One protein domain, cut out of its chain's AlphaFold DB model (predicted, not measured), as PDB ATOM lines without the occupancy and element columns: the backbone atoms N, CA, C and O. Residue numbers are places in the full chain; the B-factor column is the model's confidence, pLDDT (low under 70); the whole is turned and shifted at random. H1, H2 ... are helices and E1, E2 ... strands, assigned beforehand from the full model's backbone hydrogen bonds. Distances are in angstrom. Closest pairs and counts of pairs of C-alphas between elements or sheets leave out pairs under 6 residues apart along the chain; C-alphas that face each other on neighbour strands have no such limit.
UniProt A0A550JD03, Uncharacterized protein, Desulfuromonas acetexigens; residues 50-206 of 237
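AT A GLANCE: This is residues 50 to 206 of the 237 residues of an uncharacterized protein of Desulfuromonas acetexigens (UniProt A0A550JD03). A twisted sheet of six strands has two long helices, H1 and H5, side by side over one face and along its strands, with the short helix H2 on that face toward the E3 edge. At one end of the strands a helical hairpin of H3 and H4 reaches past the sheet, residues 171 to 174 of H4 packing on the opposite face. The printed part has 157 residues with five named helices and six named strands, in the order E1 H1 E2 E3 H2 E4 E5 H3 H4 E6 H5. The sheet, in the order E1 E6 E5 E4 E2 E3, is antiparallel, and the class is mixed, helices and strands. The whole is compact, with a radius of gyration of the C-alphas of 16.7 A and spans of 49 by 42 by 27 A.

HOW THE PARTS SIT: Edge strand E1, residues 50 to 55, is the antiparallel neighbour of E6, residues 177 to 183, with N 53 and O 179 within hydrogen-bond range at 2.7 A. H1, residues 63 to 79, is on the sheet over E4, residues 118 to 129, at a height of 10.4 A. E2, residues 85 to 93, and edge strand E3, residues 97 to 101, form a hairpin, with N 91 and O 99 at 2.9 A. H2, residues 104 to 109, only just stands up from the sheet, rising 43 degrees; the closest C-alphas of E2 and H2 are those of Val 87 and Trp 104, 5.4 A apart. E3, H2 and E4 form a split strand-helix-strand unit, its two strands running the same way with E2 between them; the crossover is right-handed. E4 pairs antiparallel with E2, N 122 and O 90 at 2.8 A, and forms a hairpin with E5, residues 138 to 147, N 125 and O 142 at 2.8 A. H3, residues 152 to 160, is not on the sheet; it touches H4, residues 164 to 174, at a shallow tilt of 25 degrees, opposite ways, with the C-alphas of Ala 158 and Ile 170 closest at 6.0 A. H4 stands up from the sheet, rising 44 degrees, on the opposite face from H1. E6 and E5 are antiparallel, N 180 and O 143 at 2.8 A. H5, residues 186 to 201, has a height of 8.7 A over the sheet; its closest C-alpha pair with E6 is Ser 189 and Val 181, 6.0 A. Residues 192 to 199 of H5 touch residues 69 to 73 of H1 at a shallow tilt of 26 degrees, opposite ways, with the C-alphas of Leu 69 and Trp 199 closest at 6.8 A. H1, H2 and H5 on one face make two layers with the sheet. In the five helices every O i to N i+4 pair is within hydrogen-bond range.

IN THESE COORDINATES: E1 begins at C-alpha 50, (8.032, 11.960, -38.732). H1 is 25.0 A long, E2 26.6 A, E4 32.9 A, E5 29.7 A and H5 22.2 A; H5 ends at C-alpha 201, (5.365, 34.168, -37.562).

THE WHOLE: The C-alphas of Pro 115 and Thr 133 are the two farthest apart, 50.2 A. The printed part has no cut, and no link is long. Mean pLDDT of the printed part is 85.1; residues 81 to 84, 150 to 152 and 155 are under 70.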
ATOM      1  N   SER A  50       7.521  10.639 -38.371       88.25
ATOM      2  CA  SER A  50       8.032  11.960 -38.732       88.25
ATOM      3  C   SER A  50       6.892  12.897 -39.087       88.25
ATOM      4  O   SER A  50       6.029  12.545 -39.890       88.25
ATOM      5  N   ASN A  51       6.914  14.107 -38.541       91.00
ATOM      6  CA  ASN A  51       5.985  15.173 -38.888       91.00
ATOM      7  C   ASN A  51       6.784  16.324 -39.490       91.00
ATOM      8  O   ASN A  51       7.707  16.851 -38.865       91.00
ATOM      9  N   THR A  52       6.431  16.698 -40.717       91.75
ATOM     10  CA  THR A  52       7.101  17.768 -41.451       91.75
ATOM     11  C   THR A  52       6.126  18.903 -41.717       91.75
ATOM     12  O   THR A  52       5.042  18.711 -42.266       91.75
ATOM     13  N   LYS A  53       6.529  20.121 -41.352       92.62
ATOM     14  CA  LYS A  53       5.790  21.353 -41.596       92.62
ATOM     15  C   LYS A  53       6.591  22.300 -42.480       92.62
ATOM     16  O   LYS A  53       7.698  22.715 -42.141       92.62
ATOM     17  N   LEU A  54       5.970  22.691 -43.588       92.12
ATOM     18  CA  LEU A  54       6.492  23.687 -44.515       92.12
ATOM     19  C   LEU A  54       5.952  25.072 -44.160       92.12
ATOM     20  O   LEU A  54       4.739  25.258 -44.017       92.12
ATOM     21  N   PHE A  55       6.837  26.060 -44.079       90.56
ATOM     22  CA  PHE A  55       6.470  27.464 -43.949       90.56
ATOM     23  C   PHE A  55       6.818  28.184 -45.248       90.56
ATOM     24  O   PHE A  55       7.978  28.480 -45.522       90.56
ATOM     25  N   LYS A  56       5.787  28.478 -46.047       86.94
ATOM     26  CA  LYS A  56       5.920  29.126 -47.366       86.94
ATOM     27  C   LYS A  56       6.234  30.633 -47.269       86.94
ATOM     28  O   LYS A  56       6.553  31.264 -48.271       86.94
ATOM     29  N   ARG A  57       6.145  31.213 -46.068       86.62
ATOM     30  CA  ARG A  57       6.363  32.639 -45.806       86.62
ATOM     31  C   ARG A  57       7.867  32.953 -45.744       86.62
ATOM     32  O   ARG A  57       8.560  32.340 -44.933       86.62
ATOM     33  N   PRO A  58       8.383  33.890 -46.556       86.25
ATOM     34  CA  PRO A  58       9.782  34.286 -46.491       86.25
ATOM     35  C   PRO A  58      10.041  35.121 -45.235       86.25
ATOM     36  O   PRO A  58       9.239  35.978 -44.870       86.25
ATOM     37  N   ILE A  59      11.180  34.882 -44.591       90.69
ATOM     38  CA  ILE A  59      11.565  35.550 -43.346       90.69
ATOM     39  C   ILE A  59      12.959  36.155 -43.459       90.69
ATOM     40  O   ILE A  59      13.815  35.653 -44.188       90.69
ATOM     41  N   VAL A  60      13.192  37.228 -42.709       90.38
ATOM     42  CA  VAL A  60      14.524  37.789 -42.474       90.38
ATOM     43  C   VAL A  60      14.981  37.365 -41.085       90.38
ATOM     44  O   VAL A  60      14.247  37.552 -40.114       90.38
ATOM     45  N   ILE A  61      16.187  36.808 -41.003       91.19
ATOM     46  CA  ILE A  61      16.784  36.312 -39.761       91.19
ATOM     47  C   ILE A  61      18.196  36.858 -39.569       91.19
ATOM     48  O   ILE A  61      18.933  37.074 -40.530       91.19
ATOM     49  N   ASN A  62      18.567  37.028 -38.308       90.38
ATOM     50  CA  ASN A  62      19.892  37.358 -37.814       90.38
ATOM     51  C   ASN A  62      20.362  36.275 -36.832       90.38
ATOM     52  O   ASN A  62      19.590  35.417 -36.402       90.38
ATOM     53  N   ASN A  63      21.621  36.358 -36.401       88.31
ATOM     54  CA  ASN A  63      22.184  35.421 -35.426       88.31
ATOM     55  C   ASN A  63      21.387  35.360 -34.104       88.31
ATOM     56  O   ASN A  63      21.176  34.287 -33.538       88.31
ATOM     57  N   ASN A  64      20.891  36.509 -33.637       90.75
ATOM     58  CA  ASN A  64      20.095  36.580 -32.410       90.75
ATOM     59  C   ASN A  64      18.767  35.822 -32.541       90.75
ATOM     60  O   ASN A  64      18.329  35.212 -31.575       90.75
ATOM     61  N   ASP A  65      18.158  35.805 -33.732       92.50
ATOM     62  CA  ASP A  65      16.897  35.092 -33.962       92.50
ATOM     63  C   ASP A  65      17.093  33.568 -33.882       92.50
ATOM     64  O   ASP A  65      16.206  32.853 -33.417       92.50
ATOM     65  N   ILE A  66      18.261  33.069 -34.309       92.00
ATOM     66  CA  ILE A  66      18.647  31.654 -34.182       92.00
ATOM     67  C   ILE A  66      18.876  31.294 -32.710       92.00
ATOM     68  O   ILE A  66      18.458  30.225 -32.264       92.00
ATOM     69  N   SER A  67      19.495  32.202 -31.952       92.56
ATOM     70  CA  SER A  67      19.713  32.026 -30.512       92.56
ATOM     71  C   SER A  67      18.386  31.991 -29.751       92.56
ATOM     72  O   SER A  67      18.141  31.062 -28.989       92.56
ATOM     73  N   GLU A  68      17.471  32.911 -30.068       94.12
ATOM     74  CA  GLU A  68      16.107  32.934 -29.527       94.12
ATOM     75  C   GLU A  68      15.351  31.629 -29.824       94.12
ATOM     76  O   GLU A  68      14.683  31.083 -28.946       94.12
ATOM     77  N   LEU A  69      15.468  31.088 -31.045       93.94
ATOM     78  CA  LEU A  69      14.846  29.807 -31.389       93.94
ATOM     79  C   LEU A  69      15.382  28.668 -30.518       93.94
ATOM     80  O   LEU A  69      14.599  27.856 -30.023       93.94
ATOM     81  N   ASN A  70      16.702  28.607 -30.330       93.12
ATOM     82  CA  ASN A  70      17.314  27.605 -29.468       93.12
ATOM     83  C   ASN A  70      16.816  27.735 -28.021       93.12
ATOM     84  O   ASN A  70      16.434  26.725 -27.436       93.12
ATOM     85  N   ASP A  71      16.731  28.950 -27.478       92.44
ATOM     86  CA  ASP A  71      16.236  29.187 -26.119       92.44
ATOM     87  C   ASP A  71      14.785  28.718 -25.945       92.44
ATOM     88  O   ASP A  71      14.472  28.013 -24.982       92.44
ATOM     89  N   LEU A  72      13.905  29.030 -26.905       92.50
ATOM     90  CA  LEU A  72      12.505  28.586 -26.893       92.50
ATOM     91  C   LEU A  72      12.386  27.055 -26.905       92.50
ATOM     92  O   LEU A  72      11.566  26.485 -26.178       92.50
ATOM     93  N   VAL A  73      13.208  26.377 -27.714       91.81
ATOM     94  CA  VAL A  73      13.242  24.909 -27.775       91.81
ATOM     95  C   VAL A  73      13.783  24.334 -26.466       91.81
ATOM     96  O   VAL A  73      13.136  23.479 -25.863       91.81
ATOM     97  N   GLN A  74      14.923  24.821 -25.971       89.31
ATOM     98  CA  GLN A  74      15.546  24.327 -24.737       89.31
ATOM     99  C   GLN A  74      14.655  24.544 -23.509       89.31
ATOM    100  O   GLN A  74      14.547  23.655 -22.659       89.31
ATOM    101  N   GLN A  75      13.951  25.676 -23.430       89.38
ATOM    102  CA  GLN A  75      12.972  25.934 -22.375       89.38
ATOM    103  C   GLN A  75      11.874  24.863 -22.371       89.38
ATOM    104  O   GLN A  75      11.526  24.339 -21.309       89.38
ATOM    105  N   LYS A  76      11.364  24.488 -23.550       88.50
ATOM    106  CA  LYS A  76      10.352  23.435 -23.679       88.50
ATOM    107  C   LYS A  76      10.906  22.052 -23.332       88.50
ATOM    108  O   LYS A  76      10.239  21.291 -22.638       88.50
ATOM    109  N   LEU A  77      12.132  21.736 -23.750       85.81
ATOM    110  CA  LEU A  77      12.780  20.457 -23.435       85.81
ATOM    111  C   LEU A  77      13.079  20.301 -21.936       85.81
ATOM    112  O   LEU A  77      12.945  19.203 -21.391       85.81
ATOM    113  N   THR A  78      13.425  21.397 -21.255       82.81
ATOM    114  CA  THR A  78      13.683  21.412 -19.806       82.81
ATOM    115  C   THR A  78      12.417  21.091 -19.007       82.81
ATOM    116  O   THR A  78      12.483  20.368 -18.014       82.81
ATOM    117  N   GLN A  79      11.246  21.554 -19.463       80.94
ATOM    118  CA  GLN A  79       9.955  21.226 -18.838       80.94
ATOM    119  C   GLN A  79       9.647  19.722 -18.874       80.94
ATOM    120  O   GLN A  79       9.033  19.200 -17.948       80.94
ATOM    121  N   HIS A  80      10.120  19.020 -19.907       73.88
ATOM    122  CA  HIS A  80       9.907  17.583 -20.114       73.88
ATOM    123  C   HIS A  80      10.983  16.691 -19.457       73.88
ATOM    124  O   HIS A  80      11.078  15.509 -19.776       73.88
ATOM    125  N   GLN A  81      11.791  17.235 -18.533       66.56
ATOM    126  CA  GLN A  81      12.853  16.509 -17.807       66.56
ATOM    127  C   GLN A  81      13.830  15.764 -18.735       66.56
ATOM    128  O   GLN A  81      14.240  14.636 -18.465       66.56
ATOM    129  N   THR A  82      14.205  16.400 -19.844       65.88
ATOM    130  CA  THR A  82      15.131  15.842 -20.837       65.88
ATOM    131  C   THR A  82      16.566  15.870 -20.281       65.88
ATOM    132  O   THR A  82      17.101  16.959 -20.078       65.88
ATOM    133  N   PRO A  83      17.226  14.723 -20.021       57.66
ATOM    134  CA  PRO A  83      18.535  14.703 -19.362       57.66
ATOM    135  C   PRO A  83      19.703  15.104 -20.276       57.66
ATOM    136  O   PRO A  83      20.744  15.515 -19.771       57.66
ATOM    137  N   VAL A  84      19.563  14.979 -21.603       63.03
ATOM    138  CA  VAL A  84      20.622  15.294 -22.578       63.03
ATOM    139  C   VAL A  84      20.003  15.810 -23.881       63.03
ATOM    140  O   VAL A  84      19.166  15.126 -24.478       63.03
ATOM    141  N   SER A  85      20.442  16.987 -24.336       78.12
ATOM    142  CA  SER A  85      20.159  17.536 -25.666       78.12
ATOM    143  C   SER A  85      21.469  17.923 -26.365       78.12
ATOM    144  O   SER A  85      22.367  18.514 -25.766       78.12
ATOM    145  N   LEU A  86      21.594  17.552 -27.636       85.62
ATOM    146  CA  LEU A  86      22.676  17.941 -28.531       85.62
ATOM    147  C   LEU A  86      22.098  18.875 -29.588       85.62
ATOM    148  O   LEU A  86      21.069  18.568 -30.191       85.62
ATOM    149  N   VAL A  87      22.764  20.000 -29.827       89.19
ATOM    150  CA  VAL A  87      22.353  20.965 -30.849       89.19
ATOM    151  C   VAL A  87      23.472  21.103 -31.859       89.19
ATOM    152  O   VAL A  87      24.570  21.536 -31.514       89.19
ATOM    153  N   ASN A  88      23.162  20.742 -33.097       91.31
ATOM    154  CA  ASN A  88      24.047  20.863 -34.237       91.31
ATOM    155  C   ASN A  88      23.544  21.992 -35.131       91.31
ATOM    156  O   ASN A  88      22.352  22.060 -35.440       91.31
ATOM    157  N   VAL A  89      24.450  22.848 -35.586       89.88
ATOM    158  CA  VAL A  89      24.131  23.905 -36.551       89.88
ATOM    159  C   VAL A  89      25.049  23.739 -37.749       89.88
ATOM    160  O   VAL A  89      26.262  23.680 -37.595       89.88
ATOM    161  N   ALA A  90      24.496  23.673 -38.950       90.25
ATOM    162  CA  ALA A  90      25.254  23.641 -40.190       90.25
ATOM    163  C   ALA A  90      24.825  24.804 -41.080       90.25
ATOM    164  O   ALA A  90      23.640  24.988 -41.355       90.25
ATOM    165  N   ILE A  91      25.793  25.589 -41.536       89.06
ATOM    166  CA  ILE A  91      25.574  26.728 -42.423       89.06
ATOM    167  C   ILE A  91      26.360  26.497 -43.691       89.06
ATOM    168  O   ILE A  91      27.559  26.223 -43.648       89.06
ATOM    169  N   SER A  92      25.691  26.672 -44.819       88.56
ATOM    170  CA  SER A  92      26.316  26.565 -46.124       88.56
ATOM    171  C   SER A  92      26.169  27.851 -46.907       88.56
ATOM    172  O   SER A  92      25.143  28.538 -46.865       88.56
ATOM    173  N   TYR A  93      27.216  28.145 -47.658       87.62
ATOM    174  CA  TYR A  93      27.414  29.370 -48.404       87.62
ATOM    175  C   TYR A  93      27.510  29.071 -49.900       87.62
ATOM    176  O   TYR A  93      27.926  27.988 -50.311       87.62
ATOM    177  N   LYS A  94      27.232  30.086 -50.722       81.62
ATOM    178  CA  LYS A  94      27.179  29.991 -52.194       81.62
ATOM    179  C   LYS A  94      28.434  29.426 -52.878       81.62
ATOM    180  O   LYS A  94      28.366  28.930 -53.997       81.62
ATOM    181  N   ALA A  95      29.596  29.511 -52.240       76.62
ATOM    182  CA  ALA A  95      30.868  29.050 -52.799       76.62
ATOM    183  C   ALA A  95      31.194  27.578 -52.463       76.62
ATOM    184  O   ALA A  95      32.373  27.237 -52.366       76.62
ATOM    185  N   ASN A  96      30.187  26.722 -52.226       74.81
ATOM    186  CA  ASN A  96      30.351  25.351 -51.708       74.81
ATOM    187  C   ASN A  96      31.171  25.278 -50.409       74.81
ATOM    188  O   ASN A  96      31.773  24.253 -50.091       74.81
ATOM    189  N   ARG A  97      31.205  26.373 -49.646       83.25
ATOM    190  CA  ARG A  97      31.763  26.375 -48.296       83.25
ATOM    191  C   ARG A  97      30.644  26.026 -47.337       83.25
ATOM    192  O   ARG A  97      29.544  26.561 -47.464       83.25
ATOM    193  N   SER A  98      30.933  25.182 -46.364       86.00
ATOM    194  CA  SER A  98      30.035  24.912 -45.253       86.00
ATOM    195  C   SER A  98      30.814  24.917 -43.949       86.00
ATOM    196  O   SER A  98      32.003  24.600 -43.908       86.00
ATOM    197  N   VAL A  99      30.138  25.328 -42.886       88.44
ATOM    198  CA  VAL A  99      30.644  25.277 -41.521       88.44
ATOM    199  C   VAL A  99      29.606  24.531 -40.701       88.44
ATOM    200  O   VAL A  99      28.429  24.893 -40.700       88.44
ATOM    201  N   SER A 100      30.036  23.466 -40.037       88.50
ATOM    202  CA  SER A 100      29.202  22.666 -39.146       88.50
ATOM    203  C   SER A 100      29.734  22.755 -37.726       88.50
ATOM    204  O   SER A 100      30.922  22.529 -37.498       88.50
ATOM    205  N   PHE A 101      28.837  23.029 -36.794       90.38
ATOM    206  CA  PHE A 101      29.082  23.090 -35.363       90.38
ATOM    207  C   PHE A 101      28.442  21.858 -34.725       90.38
ATOM    208  O   PHE A 101      27.245  21.618 -34.920       90.38
ATOM    209  N   GLY A 102      29.242  21.071 -34.005       83.81
ATOM    210  CA  GLY A 102      28.787  19.849 -33.332       83.81
ATOM    211  C   GLY A 102      28.137  20.124 -31.977       83.81
ATOM    212  O   GLY A 102      27.484  19.257 -31.403       83.81
ATOM    213  N   THR A 103      28.320  21.332 -31.443       87.31
ATOM    214  CA  THR A 103      27.691  21.774 -30.200       87.31
ATOM    215  C   THR A 103      27.222  23.224 -30.296       87.31
ATOM    216  O   THR A 103      27.797  24.042 -31.015       87.31
ATOM    217  N   TRP A 104      26.203  23.577 -29.507       88.50
ATOM    218  CA  TRP A 104      25.708  24.957 -29.426       88.50
ATOM    219  C   TRP A 104      26.792  25.959 -28.997       88.50
ATOM    220  O   TRP A 104      26.877  27.060 -29.531       88.50
ATOM    221  N   LYS A 105      27.676  25.558 -28.074       86.88
ATOM    222  CA  LYS A 105      28.764  26.416 -27.581       86.88
ATOM    223  C   LYS A 105      29.742  26.812 -28.688       86.88
ATOM    224  O   LYS A 105      30.200  27.950 -28.711       86.88
ATOM    225  N   GLU A 106      30.050  25.895 -29.605       87.88
ATOM    226  CA  GLU A 106      30.900  26.192 -30.764       87.88
ATOM    227  C   GLU A 106      30.258  27.244 -31.676       87.88
ATOM    228  O   GLU A 106      30.947  28.136 -32.165       87.88
ATOM    229  N   PHE A 107      28.938  27.163 -31.867       88.56
ATOM    230  CA  PHE A 107      28.176  28.131 -32.652       88.56
ATOM    231  C   PHE A 107      28.166  29.526 -32.000       88.56
ATOM    232  O   PHE A 107      28.409  30.522 -32.681       88.56
ATOM    233  N   GLU A 108      27.951  29.615 -30.684       87.38
ATOM    234  CA  GLU A 108      27.942  30.894 -29.950       87.38
ATOM    235  C   GLU A 108      29.301  31.602 -29.958       87.38
ATOM    236  O   GLU A 108      29.376  32.827 -30.053       87.38
ATOM    237  N   GLN A 109      30.388  30.836 -29.859       88.19
ATOM    238  CA  GLN A 109      31.750  31.372 -29.837       88.19
ATOM    239  C   GLN A 109      32.252  31.778 -31.228       88.19
ATOM    240  O   GLN A 109      33.295  32.433 -31.352       88.19
ATOM    241  N   TYR A 110      31.528  31.402 -32.282       86.94
ATOM    242  CA  TYR A 110      31.924  31.676 -33.648       86.94
ATOM    243  C   TYR A 110      31.758  33.155 -34.011       86.94
ATOM    244  O   TYR A 110      30.725  33.785 -33.779       86.94
ATOM    245  N   LYS A 111      32.793  33.737 -34.625       81.88
ATOM    246  CA  LYS A 111      32.777  35.142 -35.049       81.88
ATOM    247  C   LYS A 111      32.169  35.275 -36.444       81.88
ATOM    248  O   LYS A 111      32.828  34.999 -37.440       81.88
ATOM    249  N   TRP A 112      30.953  35.806 -36.511       79.56
ATOM    250  CA  TRP A 112      30.144  35.962 -37.732       79.56
ATOM    251  C   TRP A 112      30.610  37.028 -38.741       79.56
ATOM    252  O   TRP A 112      29.815  37.507 -39.546       79.56
ATOM    253  N   ASN A 113      31.888  37.410 -38.755       76.19
ATOM    254  CA  ASN A 113      32.397  38.426 -39.682       76.19
ATOM    255  C   ASN A 113      32.839  37.809 -41.020       76.19
ATOM    256  O   ASN A 113      34.019  37.846 -41.371       76.19
ATOM    257  N   ILE A 114      31.897  37.190 -41.731       78.50
ATOM    258  CA  ILE A 114      32.158  36.499 -42.999       78.50
ATOM    259  C   ILE A 114      31.391  37.220 -44.108       78.50
ATOM    260  O   ILE A 114      30.175  37.365 -44.001       78.50
ATOM    261  N   PRO A 115      32.059  37.648 -45.192       77.81
ATOM    262  CA  PRO A 115      31.414  38.364 -46.294       77.81
ATOM    263  C   PRO A 115      30.596  37.453 -47.234       77.81
ATOM    264  O   PRO A 115      30.115  37.912 -48.269       77.81
ATOM    265  N   ASP A 116      30.454  36.166 -46.910       83.19
ATOM    266  CA  ASP A 116      29.821  35.171 -47.773       83.19
ATOM    267  C   ASP A 116      28.294  35.169 -47.613       83.19
ATOM    268  O   ASP A 116      27.743  35.286 -46.520       83.19
ATOM    269  N   VAL A 117      27.588  34.972 -48.730       84.38
ATOM    270  CA  VAL A 117      26.125  34.857 -48.736       84.38
ATOM    271  C   VAL A 117      25.719  33.449 -48.307       84.38
ATOM    272  O   VAL A 117      26.073  32.470 -48.971       84.38
ATOM    273  N   VAL A 118      24.945  33.367 -47.225       87.94
ATOM    274  CA  VAL A 118      24.344  32.123 -46.728       87.94
ATOM    275  C   VAL A 118      23.282  31.627 -47.710       87.94
ATOM    276  O   VAL A 118      22.398  32.383 -48.119       87.94
ATOM    277  N   GLU A 119      23.351  30.354 -48.086       88.38
ATOM    278  CA  GLU A 119      22.343  29.679 -48.912       88.38
ATOM    279  C   GLU A 119      21.356  28.887 -48.072       88.38
ATOM    280  O   GLU A 119      20.147  28.972 -48.298       88.38
ATOM    281  N   HIS A 120      21.866  28.136 -47.099       88.56
ATOM    282  CA  HIS A 120      21.034  27.346 -46.211       88.56
ATOM    283  C   HIS A 120      21.621  27.251 -44.808       88.56
ATOM    284  O   HIS A 120      22.837  27.193 -44.622       88.56
ATOM    285  N   ILE A 121      20.723  27.212 -43.830       91.88
ATOM    286  CA  ILE A 121      21.015  26.955 -42.423       91.88
ATOM    287  C   ILE A 121      20.216  25.718 -42.031       91.88
ATOM    288  O   ILE A 121      19.018  25.649 -42.291       91.88
ATOM    289  N   ASN A 122      20.869  24.739 -41.422       93.19
ATOM    290  CA  ASN A 122      20.234  23.568 -40.842       93.19
ATOM    291  C   ASN A 122      20.543  23.548 -39.348       93.19
ATOM    292  O   ASN A 122      21.708  23.540 -38.958       93.19
ATOM    293  N   ILE A 123      19.504  23.574 -38.524       94.38
ATOM    294  CA  ILE A 123      19.623  23.491 -37.075       94.38
ATOM    295  C   ILE A 123      18.939  22.208 -36.643       94.38
ATOM    296  O   ILE A 123      17.766  21.993 -36.953       94.38
ATOM    297  N   LYS A 124      19.669  21.362 -35.928       94.31
ATOM    298  CA  LYS A 124      19.206  20.049 -35.509       94.31
ATOM    299  C   LYS A 124      19.374  19.889 -34.006       94.31
ATOM    300  O   LYS A 124      20.491  19.941 -33.500       94.31
ATOM    301  N   TRP A 125      18.272  19.642 -33.313       93.62
ATOM    302  CA  TRP A 125      18.237  19.269 -31.907       93.62
ATOM    303  C   TRP A 125      17.989  17.766 -31.807       93.62
ATOM    304  O   TRP A 125      16.925  17.285 -32.190       93.62
ATOM    305  N   ASP A 126      18.965  17.029 -31.294       90.56
ATOM    306  CA  ASP A 126      18.871  15.607 -30.969       90.56
ATOM    307  C   ASP A 126      18.752  15.471 -29.445       90.56
ATOM    308  O   ASP A 126      19.632  15.923 -28.713       90.56
ATOM    309  N   PHE A 127      17.683  14.867 -28.932       89.12
ATOM    310  CA  PHE A 127      17.462  14.782 -27.485       89.12
ATOM    311  C   PHE A 127      16.736  13.498 -27.076       89.12
ATOM    312  O   PHE A 127      16.098  12.836 -27.892       89.12
ATOM    313  N   PHE A 128      16.850  13.125 -25.799       86.00
ATOM    314  CA  PHE A 128      16.218  11.919 -25.254       86.00
ATOM    315  C   PHE A 128      15.129  12.272 -24.249       86.00
ATOM    316  O   PHE A 128      15.403  12.950 -23.265       86.00
ATOM    317  N   VAL A 129      13.921  11.751 -24.443       82.38
ATOM    318  CA  VAL A 129      12.803  11.950 -23.508       82.38
ATOM    319  C   VAL A 129      12.473  10.636 -22.818       82.38
ATOM    320  O   VAL A 129      12.353   9.592 -23.466       82.38
ATOM    321  N   LYS A 130      12.341  10.670 -21.490       79.75
ATOM    322  CA  LYS A 130      11.911   9.512 -20.706       79.75
ATOM    323  C   LYS A 130      10.401   9.558 -20.516       79.75
ATOM    324  O   LYS A 130       9.885  10.376 -19.763       79.75
ATOM    325  N   TRP A 131       9.708   8.634 -21.161       77.19
ATOM    326  CA  TRP A 131       8.268   8.461 -21.010       77.19
ATOM    327  C   TRP A 131       7.962   7.392 -19.954       77.19
ATOM    328  O   TRP A 131       8.676   6.392 -19.908       77.19
ATOM    329  N   PRO A 132       6.889   7.523 -19.149       76.56
ATOM    330  CA  PRO A 132       6.515   6.504 -18.160       76.56
ATOM    331  C   PRO A 132       6.265   5.117 -18.770       76.56
ATOM    332  O   PRO A 132       6.512   4.099 -18.132       76.56
ATOM    333  N   THR A 133       5.796   5.086 -20.019       76.69
ATOM    334  CA  THR A 133       5.457   3.865 -20.764       76.69
ATOM    335  C   THR A 133       6.686   3.073 -21.222       76.69
ATOM    336  O   THR A 133       6.579   1.881 -21.492       76.69
ATOM    337  N   TYR A 134       7.858   3.711 -21.308       74.38
ATOM    338  CA  TYR A 134       9.074   3.099 -21.838       74.38
ATOM    339  C   TYR A 134      10.171   3.056 -20.772       74.38
ATOM    340  O   TYR A 134      10.484   4.050 -20.123       74.38
ATOM    341  N   ALA A 135      10.813   1.896 -20.617       71.88
ATOM    342  CA  ALA A 135      11.892   1.722 -19.643       71.88
ATOM    343  C   ALA A 135      13.154   2.539 -19.990       71.88
ATOM    344  O   ALA A 135      13.903   2.937 -19.097       71.88
ATOM    345  N   ILE A 136      13.381   2.790 -21.284       79.31
ATOM    346  CA  ILE A 136      14.575   3.452 -21.821       79.31
ATOM    347  C   ILE A 136      14.174   4.814 -22.414       79.31
ATOM    348  O   ILE A 136      13.155   4.875 -23.112       79.31
ATOM    349  N   PRO A 137      14.957   5.889 -22.182       81.50
ATOM    350  CA  PRO A 137      14.753   7.174 -22.841       81.50
ATOM    351  C   PRO A 137      14.760   7.037 -24.362       81.50
ATOM    352  O   PRO A 137      15.618   6.372 -24.938       81.50
ATOM    353  N   GLN A 138      13.803   7.686 -25.007       82.56
ATOM    354  CA  GLN A 138      13.584   7.578 -26.439       82.56
ATOM    355  C   GLN A 138      14.157   8.790 -27.164       82.56
ATOM    356  O   GLN A 138      13.912   9.934 -26.765       82.56
ATOM    357  N   ARG A 139      14.907   8.538 -28.238       85.75
ATOM    358  CA  ARG A 139      15.512   9.590 -29.055       85.75
ATOM    359  C   ARG A 139      14.442  10.302 -29.877       85.75
ATOM    360  O   ARG A 139      13.648   9.662 -30.553       85.75
ATOM    361  N   HIS A 140      14.475  11.622 -29.835       88.44
ATOM    362  CA  HIS A 140      13.670  12.514 -30.652       88.44
ATOM    363  C   HIS A 140      14.599  13.488 -31.370       88.44
ATOM    364  O   HIS A 140      15.688  13.807 -30.880       88.44
ATOM    365  N   THR A 141      14.165  13.945 -32.539       91.38
ATOM    366  CA  THR A 141      14.940  14.880 -33.351       91.38
ATOM    367  C   THR A 141      14.046  16.002 -33.846       91.38
ATOM    368  O   THR A 141      13.023  15.737 -34.462       91.38
ATOM    369  N   LEU A 142      14.452  17.251 -33.641       93.50
ATOM    370  CA  LEU A 142      13.880  18.420 -34.309       93.50
ATOM    371  C   LEU A 142      14.909  18.957 -35.304       93.50
ATOM    372  O   LEU A 142      16.055  19.195 -34.940       93.50
ATOM    373  N   SER A 143      14.506  19.175 -36.549       94.38
ATOM    374  CA  SER A 143      15.330  19.742 -37.612       94.38
ATOM    375  C   SER A 143      14.621  20.943 -38.222       94.38
ATOM    376  O   SER A 143      13.513  20.818 -38.741       94.38
ATOM    377  N   VAL A 144      15.280  22.096 -38.228       95.25
ATOM    378  CA  VAL A 144      14.811  23.316 -38.890       95.25
ATOM    379  C   VAL A 144      15.801  23.683 -39.987       95.25
ATOM    380  O   VAL A 144      16.955  24.014 -39.724       95.25
ATOM    381  N   LYS A 145      15.341  23.620 -41.235       93.69
ATOM    382  CA  LYS A 145      16.084  24.041 -42.424       93.69
ATOM    383  C   LYS A 145      15.543  25.384 -42.893       93.69
ATOM    384  O   LYS A 145      14.340  25.526 -43.083       93.69
ATOM    385  N   ILE A 146      16.430  26.344 -43.107       92.81
ATOM    386  CA  ILE A 146      16.122  27.683 -43.612       92.81
ATOM    387  C   ILE A 146      16.897  27.882 -44.909       92.81
ATOM    388  O   ILE A 146      18.092  27.592 -44.958       92.81
ATOM    389  N   VAL A 147      16.230  28.370 -45.952       89.69
ATOM    390  CA  VAL A 147      16.800  28.545 -47.294       89.69
ATOM    391  C   VAL A 147      16.665  30.004 -47.722       89.69
ATOM    392  O   VAL A 147      15.594  30.596 -47.608       89.69
ATOM    393  N   SER A 148      17.753  30.602 -48.221       83.50
ATOM    394  CA  SER A 148      17.780  32.027 -48.580       83.50
ATOM    395  C   SER A 148      17.281  32.324 -49.993       83.50
ATOM    396  O   SER A 148      16.757  33.409 -50.250       83.50
ATOM    397  N   LYS A 149      17.442  31.385 -50.932       71.00
ATOM    398  CA  LYS A 149      17.026  31.547 -52.328       71.00
ATOM    399  C   LYS A 149      16.297  30.315 -52.820       71.00
ATOM    400  O   LYS A 149      16.831  29.212 -52.782       71.00
ATOM    401  N   LEU A 150      15.109  30.545 -53.363       67.50
ATOM    402  CA  LEU A 150      14.393  29.543 -54.135       67.50
ATOM    403  C   LEU A 150      15.041  29.463 -55.512       67.50
ATOM    404  O   LEU A 150      15.244  30.495 -56.158       67.50
ATOM    405  N   ASN A 151      15.400  28.261 -55.956       69.75
ATOM    406  CA  ASN A 151      15.938  28.068 -57.294       69.75
ATOM    407  C   ASN A 151      14.795  28.257 -58.313       69.75
ATOM    408  O   ASN A 151      13.865  27.449 -58.318       69.75
ATOM    409  N   PRO A 152      14.836  29.280 -59.195       65.31
ATOM    410  CA  PRO A 152      13.763  29.526 -60.161       65.31
ATOM    411  C   PRO A 152      13.509  28.332 -61.087       65.31
ATOM    412  O   PRO A 152      12.381  28.127 -61.526       65.31
ATOM    413  N   MET A 153      14.541  27.522 -61.351       71.19
ATOM    414  CA  MET A 153      14.407  26.282 -62.110       71.19
ATOM    415  C   MET A 153      13.552  25.252 -61.364       71.19
ATOM    416  O   MET A 153      12.667  24.661 -61.966       71.19
ATOM    417  N   GLN A 154      13.763  25.081 -60.053       70.38
ATOM    418  CA  GLN A 154      12.957  24.170 -59.228       70.38
ATOM    419  C   GLN A 154      11.511  24.662 -59.112       70.38
ATOM    420  O   GLN A 154      10.584  23.866 -59.153       70.38
ATOM    421  N   MET A 155      11.305  25.981 -59.044       68.62
ATOM    422  CA  MET A 155       9.962  26.564 -59.066       68.62
ATOM    423  C   MET A 155       9.258  26.308 -60.402       68.62
ATOM    424  O   MET A 155       8.076  25.981 -60.422       68.62
ATOM    425  N   MET A 156       9.984  26.419 -61.516       70.69
ATOM    426  CA  MET A 156       9.457  26.098 -62.839       70.69
ATOM    427  C   MET A 156       9.124  24.606 -62.963       70.69
ATOM    428  O   MET A 156       8.059  24.263 -63.462       70.69
ATOM    429  N   GLN A 157       9.998  23.727 -62.465       75.69
ATOM    430  CA  GLN A 157       9.750  22.285 -62.402       75.69
ATOM    431  C   GLN A 157       8.482  21.979 -61.595       75.69
ATOM    432  O   GLN A 157       7.617  21.287 -62.113       75.69
ATOM    433  N   ALA A 158       8.292  22.601 -60.425       72.56
ATOM    434  CA  ALA A 158       7.086  22.439 -59.601       72.56
ATOM    435  C   ALA A 158       5.780  22.710 -60.363       72.56
ATOM    436  O   ALA A 158       4.781  22.032 -60.155       72.56
ATOM    437  N   LEU A 159       5.783  23.728 -61.231       75.25
ATOM    438  CA  LEU A 159       4.612  24.129 -62.014       75.25
ATOM    439  C   LEU A 159       4.301  23.158 -63.160       75.25
ATOM    440  O   LEU A 159       3.166  23.124 -63.636       75.25
ATOM    441  N   PHE A 160       5.301  22.404 -63.624       79.19
ATOM    442  CA  PHE A 160       5.171  21.459 -64.734       79.19
ATOM    443  C   PHE A 160       5.112  19.993 -64.293       79.19
ATOM    444  O   PHE A 160       4.666  19.154 -65.081       79.19
ATOM    445  N   SER A 161       5.518  19.681 -63.063       76.62
ATOM    446  CA  SER A 161       5.392  18.349 -62.481       76.62
ATOM    447  C   SER A 161       3.917  17.989 -62.300       76.62
ATOM    448  O   SER A 161       3.119  18.759 -61.770       76.62
ATOM    449  N   LYS A 162       3.551  16.801 -62.790       74.38
ATOM    450  CA  LYS A 162       2.236  16.172 -62.577       74.38
ATOM    451  C   LYS A 162       2.319  14.945 -61.673       74.38
ATOM    452  O   LYS A 162       1.282  14.378 -61.339       74.38
ATOM    453  N   ASP A 163       3.536  14.521 -61.345       81.94
ATOM    454  CA  ASP A 163       3.786  13.408 -60.446       81.94
ATOM    455  C   ASP A 163       3.680  13.909 -58.993       81.94
ATOM    456  O   ASP A 163       4.400  14.843 -58.630       81.94
ATOM    457  N   PRO A 164       2.763  13.358 -58.178       74.75
ATOM    458  CA  PRO A 164       2.560  13.800 -56.803       74.75
ATOM    459  C   PRO A 164       3.805  13.639 -55.921       74.75
ATOM    460  O   PRO A 164       4.027  14.496 -55.064       74.75
ATOM    461  N   ASP A 165       4.628  12.614 -56.149       77.56
ATOM    462  CA  ASP A 165       5.820  12.360 -55.335       77.56
ATOM    463  C   ASP A 165       6.914  13.391 -55.663       77.56
ATOM    464  O   ASP A 165       7.507  14.000 -54.771       77.56
ATOM    465  N   GLU A 166       7.110  13.691 -56.953       74.88
ATOM    466  CA  GLU A 166       8.025  14.760 -57.376       74.88
ATOM    467  C   GLU A 166       7.571  16.133 -56.863       74.88
ATOM    468  O   GLU A 166       8.397  16.971 -56.497       74.88
ATOM    469  N   MET A 167       6.260  16.388 -56.823       71.19
ATOM    470  CA  MET A 167       5.726  17.650 -56.313       71.19
ATOM    471  C   MET A 167       6.041  17.851 -54.828       71.19
ATOM    472  O   MET A 167       6.417  18.962 -54.449       71.19
ATOM    473  N   GLU A 168       5.927  16.815 -53.994       74.25
ATOM    474  CA  GLU A 168       6.234  16.904 -52.559       74.25
ATOM    475  C   GLU A 168       7.713  17.239 -52.313       74.25
ATOM    476  O   GLU A 168       8.032  18.174 -51.566       74.25
ATOM    477  N   ASP A 169       8.620  16.554 -53.012       75.88
ATOM    478  CA  ASP A 169      10.062  16.815 -52.946       75.88
ATOM    479  C   ASP A 169      10.412  18.236 -53.400       75.88
ATOM    480  O   ASP A 169      11.267  18.915 -52.813       75.88
ATOM    481  N   ILE A 170       9.740  18.726 -54.440       74.00
ATOM    482  CA  ILE A 170       9.937  20.089 -54.918       74.00
ATOM    483  C   ILE A 170       9.395  21.102 -53.895       74.00
ATOM    484  O   ILE A 170      10.086  22.078 -53.590       74.00
ATOM    485  N   GLU A 171       8.221  20.877 -53.299       74.06
ATOM    486  CA  GLU A 171       7.674  21.756 -52.256       74.06
ATOM    487  C   GLU A 171       8.593  21.846 -51.026       74.06
ATOM    488  O   GLU A 171       8.809  22.942 -50.496       74.06
ATOM    489  N   LEU A 172       9.192  20.728 -50.609       78.50
ATOM    490  CA  LEU A 172      10.185  20.669 -49.531       78.50
ATOM    491  C   LEU A 172      11.422  21.525 -49.824       78.50
ATOM    492  O   LEU A 172      11.978  22.156 -48.925       78.50
ATOM    493  N   ASN A 173      11.865  21.561 -51.079       75.31
ATOM    494  CA  ASN A 173      13.021  22.357 -51.487       75.31
ATOM    495  C   ASN A 173      12.682  23.834 -51.731       75.31
ATOM    496  O   ASN A 173      13.564  24.688 -51.619       75.31
ATOM    497  N   LEU A 174      11.415  24.145 -52.017       78.75
ATOM    498  CA  LEU A 174      10.934  25.504 -52.268       78.75
ATOM    499  C   LEU A 174      10.438  26.242 -51.022       78.75
ATOM    500  O   LEU A 174      10.238  27.453 -51.077       78.75
ATOM    501  N   ALA A 175      10.192  25.562 -49.906       84.75
ATOM    502  CA  ALA A 175       9.763  26.235 -48.688       84.75
ATOM    503  C   ALA A 175      10.939  27.009 -48.045       84.75
ATOM    504  O   ALA A 175      11.972  26.404 -47.746       84.75
ATOM    505  N   PRO A 176      10.799  28.326 -47.776       88.62
ATOM    506  CA  PRO A 176      11.831  29.116 -47.096       88.62
ATOM    507  C   PRO A 176      12.257  28.543 -45.745       88.62
ATOM    508  O   PRO A 176      13.431  28.626 -45.387       88.62
ATOM    509  N   VAL A 177      11.312  27.962 -44.999       92.12
ATOM    510  CA  VAL A 177      11.599  27.237 -43.761       92.12
ATOM    511  C   VAL A 177      10.880  25.894 -43.775       92.12
ATOM    512  O   VAL A 177       9.674  25.820 -44.019       92.12
ATOM    513  N   VAL A 178      11.619  24.837 -43.457       93.38
ATOM    514  CA  VAL A 178      11.114  23.475 -43.277       93.38
ATOM    515  C   VAL A 178      11.430  23.041 -41.858       93.38
ATOM    516  O   VAL A 178      12.590  23.041 -41.451       93.38
ATOM    517  N   CYS A 179      10.403  22.666 -41.109       94.81
ATOM    518  CA  CYS A 179      10.540  22.056 -39.796       94.81
ATOM    519  C   CYS A 179      10.164  20.586 -39.900       94.81
ATOM    520  O   CYS A 179       9.094  20.266 -40.408       94.81
ATOM    521  N   ARG A 180      11.023  19.699 -39.417       94.19
ATOM    522  CA  ARG A 180      10.759  18.267 -39.326       94.19
ATOM    523  C   ARG A 180      11.023  17.810 -37.905       94.19
ATOM    524  O   ARG A 180      12.069  18.129 -37.346       94.19
ATOM    525  N   VAL A 181      10.096  17.048 -37.346       92.94
ATOM    526  CA  VAL A 181      10.257  16.388 -36.056       92.94
ATOM    527  C   VAL A 181      10.147  14.890 -36.269       92.94
ATOM    528  O   VAL A 181       9.136  14.427 -36.788       92.94
ATOM    529  N   ASP A 182      11.171  14.146 -35.872       90.69
ATOM    530  CA  ASP A 182      11.096  12.696 -35.729       90.69
ATOM    531  C   ASP A 182      10.757  12.398 -34.259       90.69
ATOM    532  O   ASP A 182      11.492  12.796 -33.343       90.69
ATOM    533  N   PHE A 183       9.614  11.755 -34.032       86.38
ATOM    534  CA  PHE A 183       9.006  11.590 -32.718       86.38
ATOM    535  C   PHE A 183       8.504  10.170 -32.469       86.38
ATOM    536  O   PHE A 183       8.247   9.393 -33.385       86.38
ATOM    537  N   ILE A 184       8.332   9.857 -31.187       83.19
ATOM    538  CA  ILE A 184       7.546   8.705 -30.734       83.19
ATOM    539  C   ILE A 184       6.190   9.170 -30.200       83.19
ATOM    540  O   ILE A 184       5.180   8.514 -30.430       83.19
ATOM    541  N   ASP A 185       6.153  10.324 -29.528       83.00
ATOM    542  CA  ASP A 185       4.916  10.943 -29.056       83.00
ATOM    543  C   ASP A 185       4.467  12.102 -29.958       83.00
ATOM    544  O   ASP A 185       5.212  13.055 -30.205       83.00
ATOM    545  N   HIS A 186       3.228  12.020 -30.445       87.25
ATOM    546  CA  HIS A 186       2.672  12.999 -31.378       87.25
ATOM    547  C   HIS A 186       2.449  14.370 -30.728       87.25
ATOM    548  O   HIS A 186       2.638  15.396 -31.382       87.25
ATOM    549  N   LEU A 187       2.086  14.408 -29.442       88.94
ATOM    550  CA  LEU A 187       1.823  15.663 -28.738       88.94
ATOM    551  C   LEU A 187       3.097  16.510 -28.654       88.94
ATOM    552  O   LEU A 187       3.078  17.684 -29.023       88.94
ATOM    553  N   LEU A 188       4.223  15.907 -28.264       87.88
ATOM    554  CA  LEU A 188       5.518  16.589 -28.260       87.88
ATOM    555  C   LEU A 188       5.884  17.140 -29.649       87.88
ATOM    556  O   LEU A 188       6.395  18.258 -29.760       87.88
ATOM    557  N   SER A 189       5.594  16.388 -30.712       90.81
ATOM    558  CA  SER A 189       5.822  16.851 -32.083       90.81
ATOM    559  C   SER A 189       5.017  18.105 -32.416       90.81
ATOM    560  O   SER A 189       5.571  19.068 -32.953       90.81
ATOM    561  N   GLU A 190       3.720  18.126 -32.107       93.31
ATOM    562  CA  GLU A 190       2.872  19.297 -32.349       93.31
ATOM    563  C   GLU A 190       3.350  20.520 -31.563       93.31
ATOM    564  O   GLU A 190       3.399  21.627 -32.106       93.31
ATOM    565  N   GLU A 191       3.753  20.330 -30.304       92.56
ATOM    566  CA  GLU A 191       4.281  21.401 -29.463       92.56
ATOM    567  C   GLU A 191       5.551  22.026 -30.059       92.56
ATOM    568  O   GLU A 191       5.646  23.255 -30.150       92.56
ATOM    569  N   LEU A 192       6.505  21.201 -30.503       93.31
ATOM    570  CA  LEU A 192       7.759  21.661 -31.110       93.31
ATOM    571  C   LEU A 192       7.517  22.367 -32.448       93.31
ATOM    572  O   LEU A 192       8.049  23.455 -32.680       93.31
ATOM    573  N   ILE A 193       6.661  21.808 -33.306       95.12
ATOM    574  CA  ILE A 193       6.271  22.456 -34.566       95.12
ATOM    575  C   ILE A 193       5.596  23.801 -34.289       95.12
ATOM    576  O   ILE A 193       5.853  24.772 -35.003       95.12
ATOM    577  N   ASN A 194       4.764  23.893 -33.252       96.06
ATOM    578  CA  ASN A 194       4.087  25.131 -32.887       96.06
ATOM    579  C   ASN A 194       5.057  26.201 -32.358       96.06
ATOM    580  O   ASN A 194       4.856  27.384 -32.629       96.06
ATOM    581  N   ILE A 195       6.126  25.812 -31.655       95.19
ATOM    582  CA  ILE A 195       7.204  26.736 -31.262       95.19
ATOM    583  C   ILE A 195       7.866  27.321 -32.508       95.19
ATOM    584  O   ILE A 195       7.931  28.544 -32.643       95.19
ATOM    585  N   VAL A 196       8.277  26.467 -33.452       95.81
ATOM    586  CA  VAL A 196       8.891  26.926 -34.706       95.81
ATOM    587  C   VAL A 196       7.912  27.783 -35.504       95.81
ATOM    588  O   VAL A 196       8.301  28.824 -36.020       95.81
ATOM    589  N   LYS A 197       6.627  27.417 -35.550       96.25
ATOM    590  CA  LYS A 197       5.579  28.200 -36.214       96.25
ATOM    591  C   LYS A 197       5.473  29.612 -35.645       96.25
ATOM    592  O   LYS A 197       5.549  30.569 -36.409       96.25
ATOM    593  N   LYS A 198       5.328  29.750 -34.324       95.94
ATOM    594  CA  LYS A 198       5.240  31.060 -33.658       95.94
ATOM    595  C   LYS A 198       6.514  31.873 -33.857       95.94
ATOM    596  O   LYS A 198       6.444  33.067 -34.132       95.94
ATOM    597  N   TRP A 199       7.671  31.219 -33.763       95.75
ATOM    598  CA  TRP A 199       8.958  31.854 -34.021       95.75
ATOM    599  C   TRP A 199       9.056  32.359 -35.461       95.75
ATOM    600  O   TRP A 199       9.484  33.493 -35.660       95.75
ATOM    601  N   VAL A 200       8.624  31.559 -36.445       94.00
ATOM    602  CA  VAL A 200       8.547  31.968 -37.849       94.00
ATOM    603  C   VAL A 200       7.620  33.161 -37.959       94.00
ATOM    604  O   VAL A 200       8.073  34.169 -38.470       94.00
ATOM    605  N   GLU A 201       6.374  33.094 -37.480       93.62
ATOM    606  CA  GLU A 201       5.365  34.168 -37.562       93.62
ATOM    607  C   GLU A 201       5.834  35.496 -36.944       93.62
ATOM    608  O   GLU A 201       5.512  36.557 -37.474       93.62
ATOM    609  N   ALA A 202       6.655  35.449 -35.893       93.25
ATOM    610  CA  ALA A 202       7.230  36.633 -35.257       93.25
ATOM    611  C   ALA A 202       8.311  37.344 -36.100       93.25
ATOM    612  O   ALA A 202       8.655  38.492 -35.809       93.25
ATOM    613  N   ARG A 203       8.860  36.707 -37.149       93.44
ATOM    614  CA  ARG A 203       9.913  37.316 -37.984       93.44
ATOM    615  C   ARG A 203       9.362  38.321 -38.988       93.44
ATOM    616  O   ARG A 203       8.267  38.165 -39.540       93.44
ATOM    617  N   ARG A 204      10.189  39.322 -39.297       89.12
ATOM    618  CA  ARG A 204       9.922  40.289 -40.365       89.12
ATOM    619  C   ARG A 204       9.985  39.602 -41.729       89.12
ATOM    620  O   ARG A 204      10.848  38.757 -41.966       89.12
ATOM    621  N   GLU A 205       9.103  40.008 -42.630       85.31
ATOM    622  CA  GLU A 205       9.187  39.639 -44.043       85.31
ATOM    623  C   GLU A 205      10.215  40.518 -44.759       85.31
ATOM    624  O   GLU A 205      10.429  41.666 -44.359       85.31
ATOM    625  N   PRO A 206      10.883  40.010 -45.805       81.69
ATOM    626  CA  PRO A 206      11.732  40.857 -46.623       81.69
ATOM    627  C   PRO A 206      10.894  41.975 -47.253       81.69
ATOM    628  O   PRO A 206       9.807  41.729 -47.774       81.69
TER     629      PRO A 206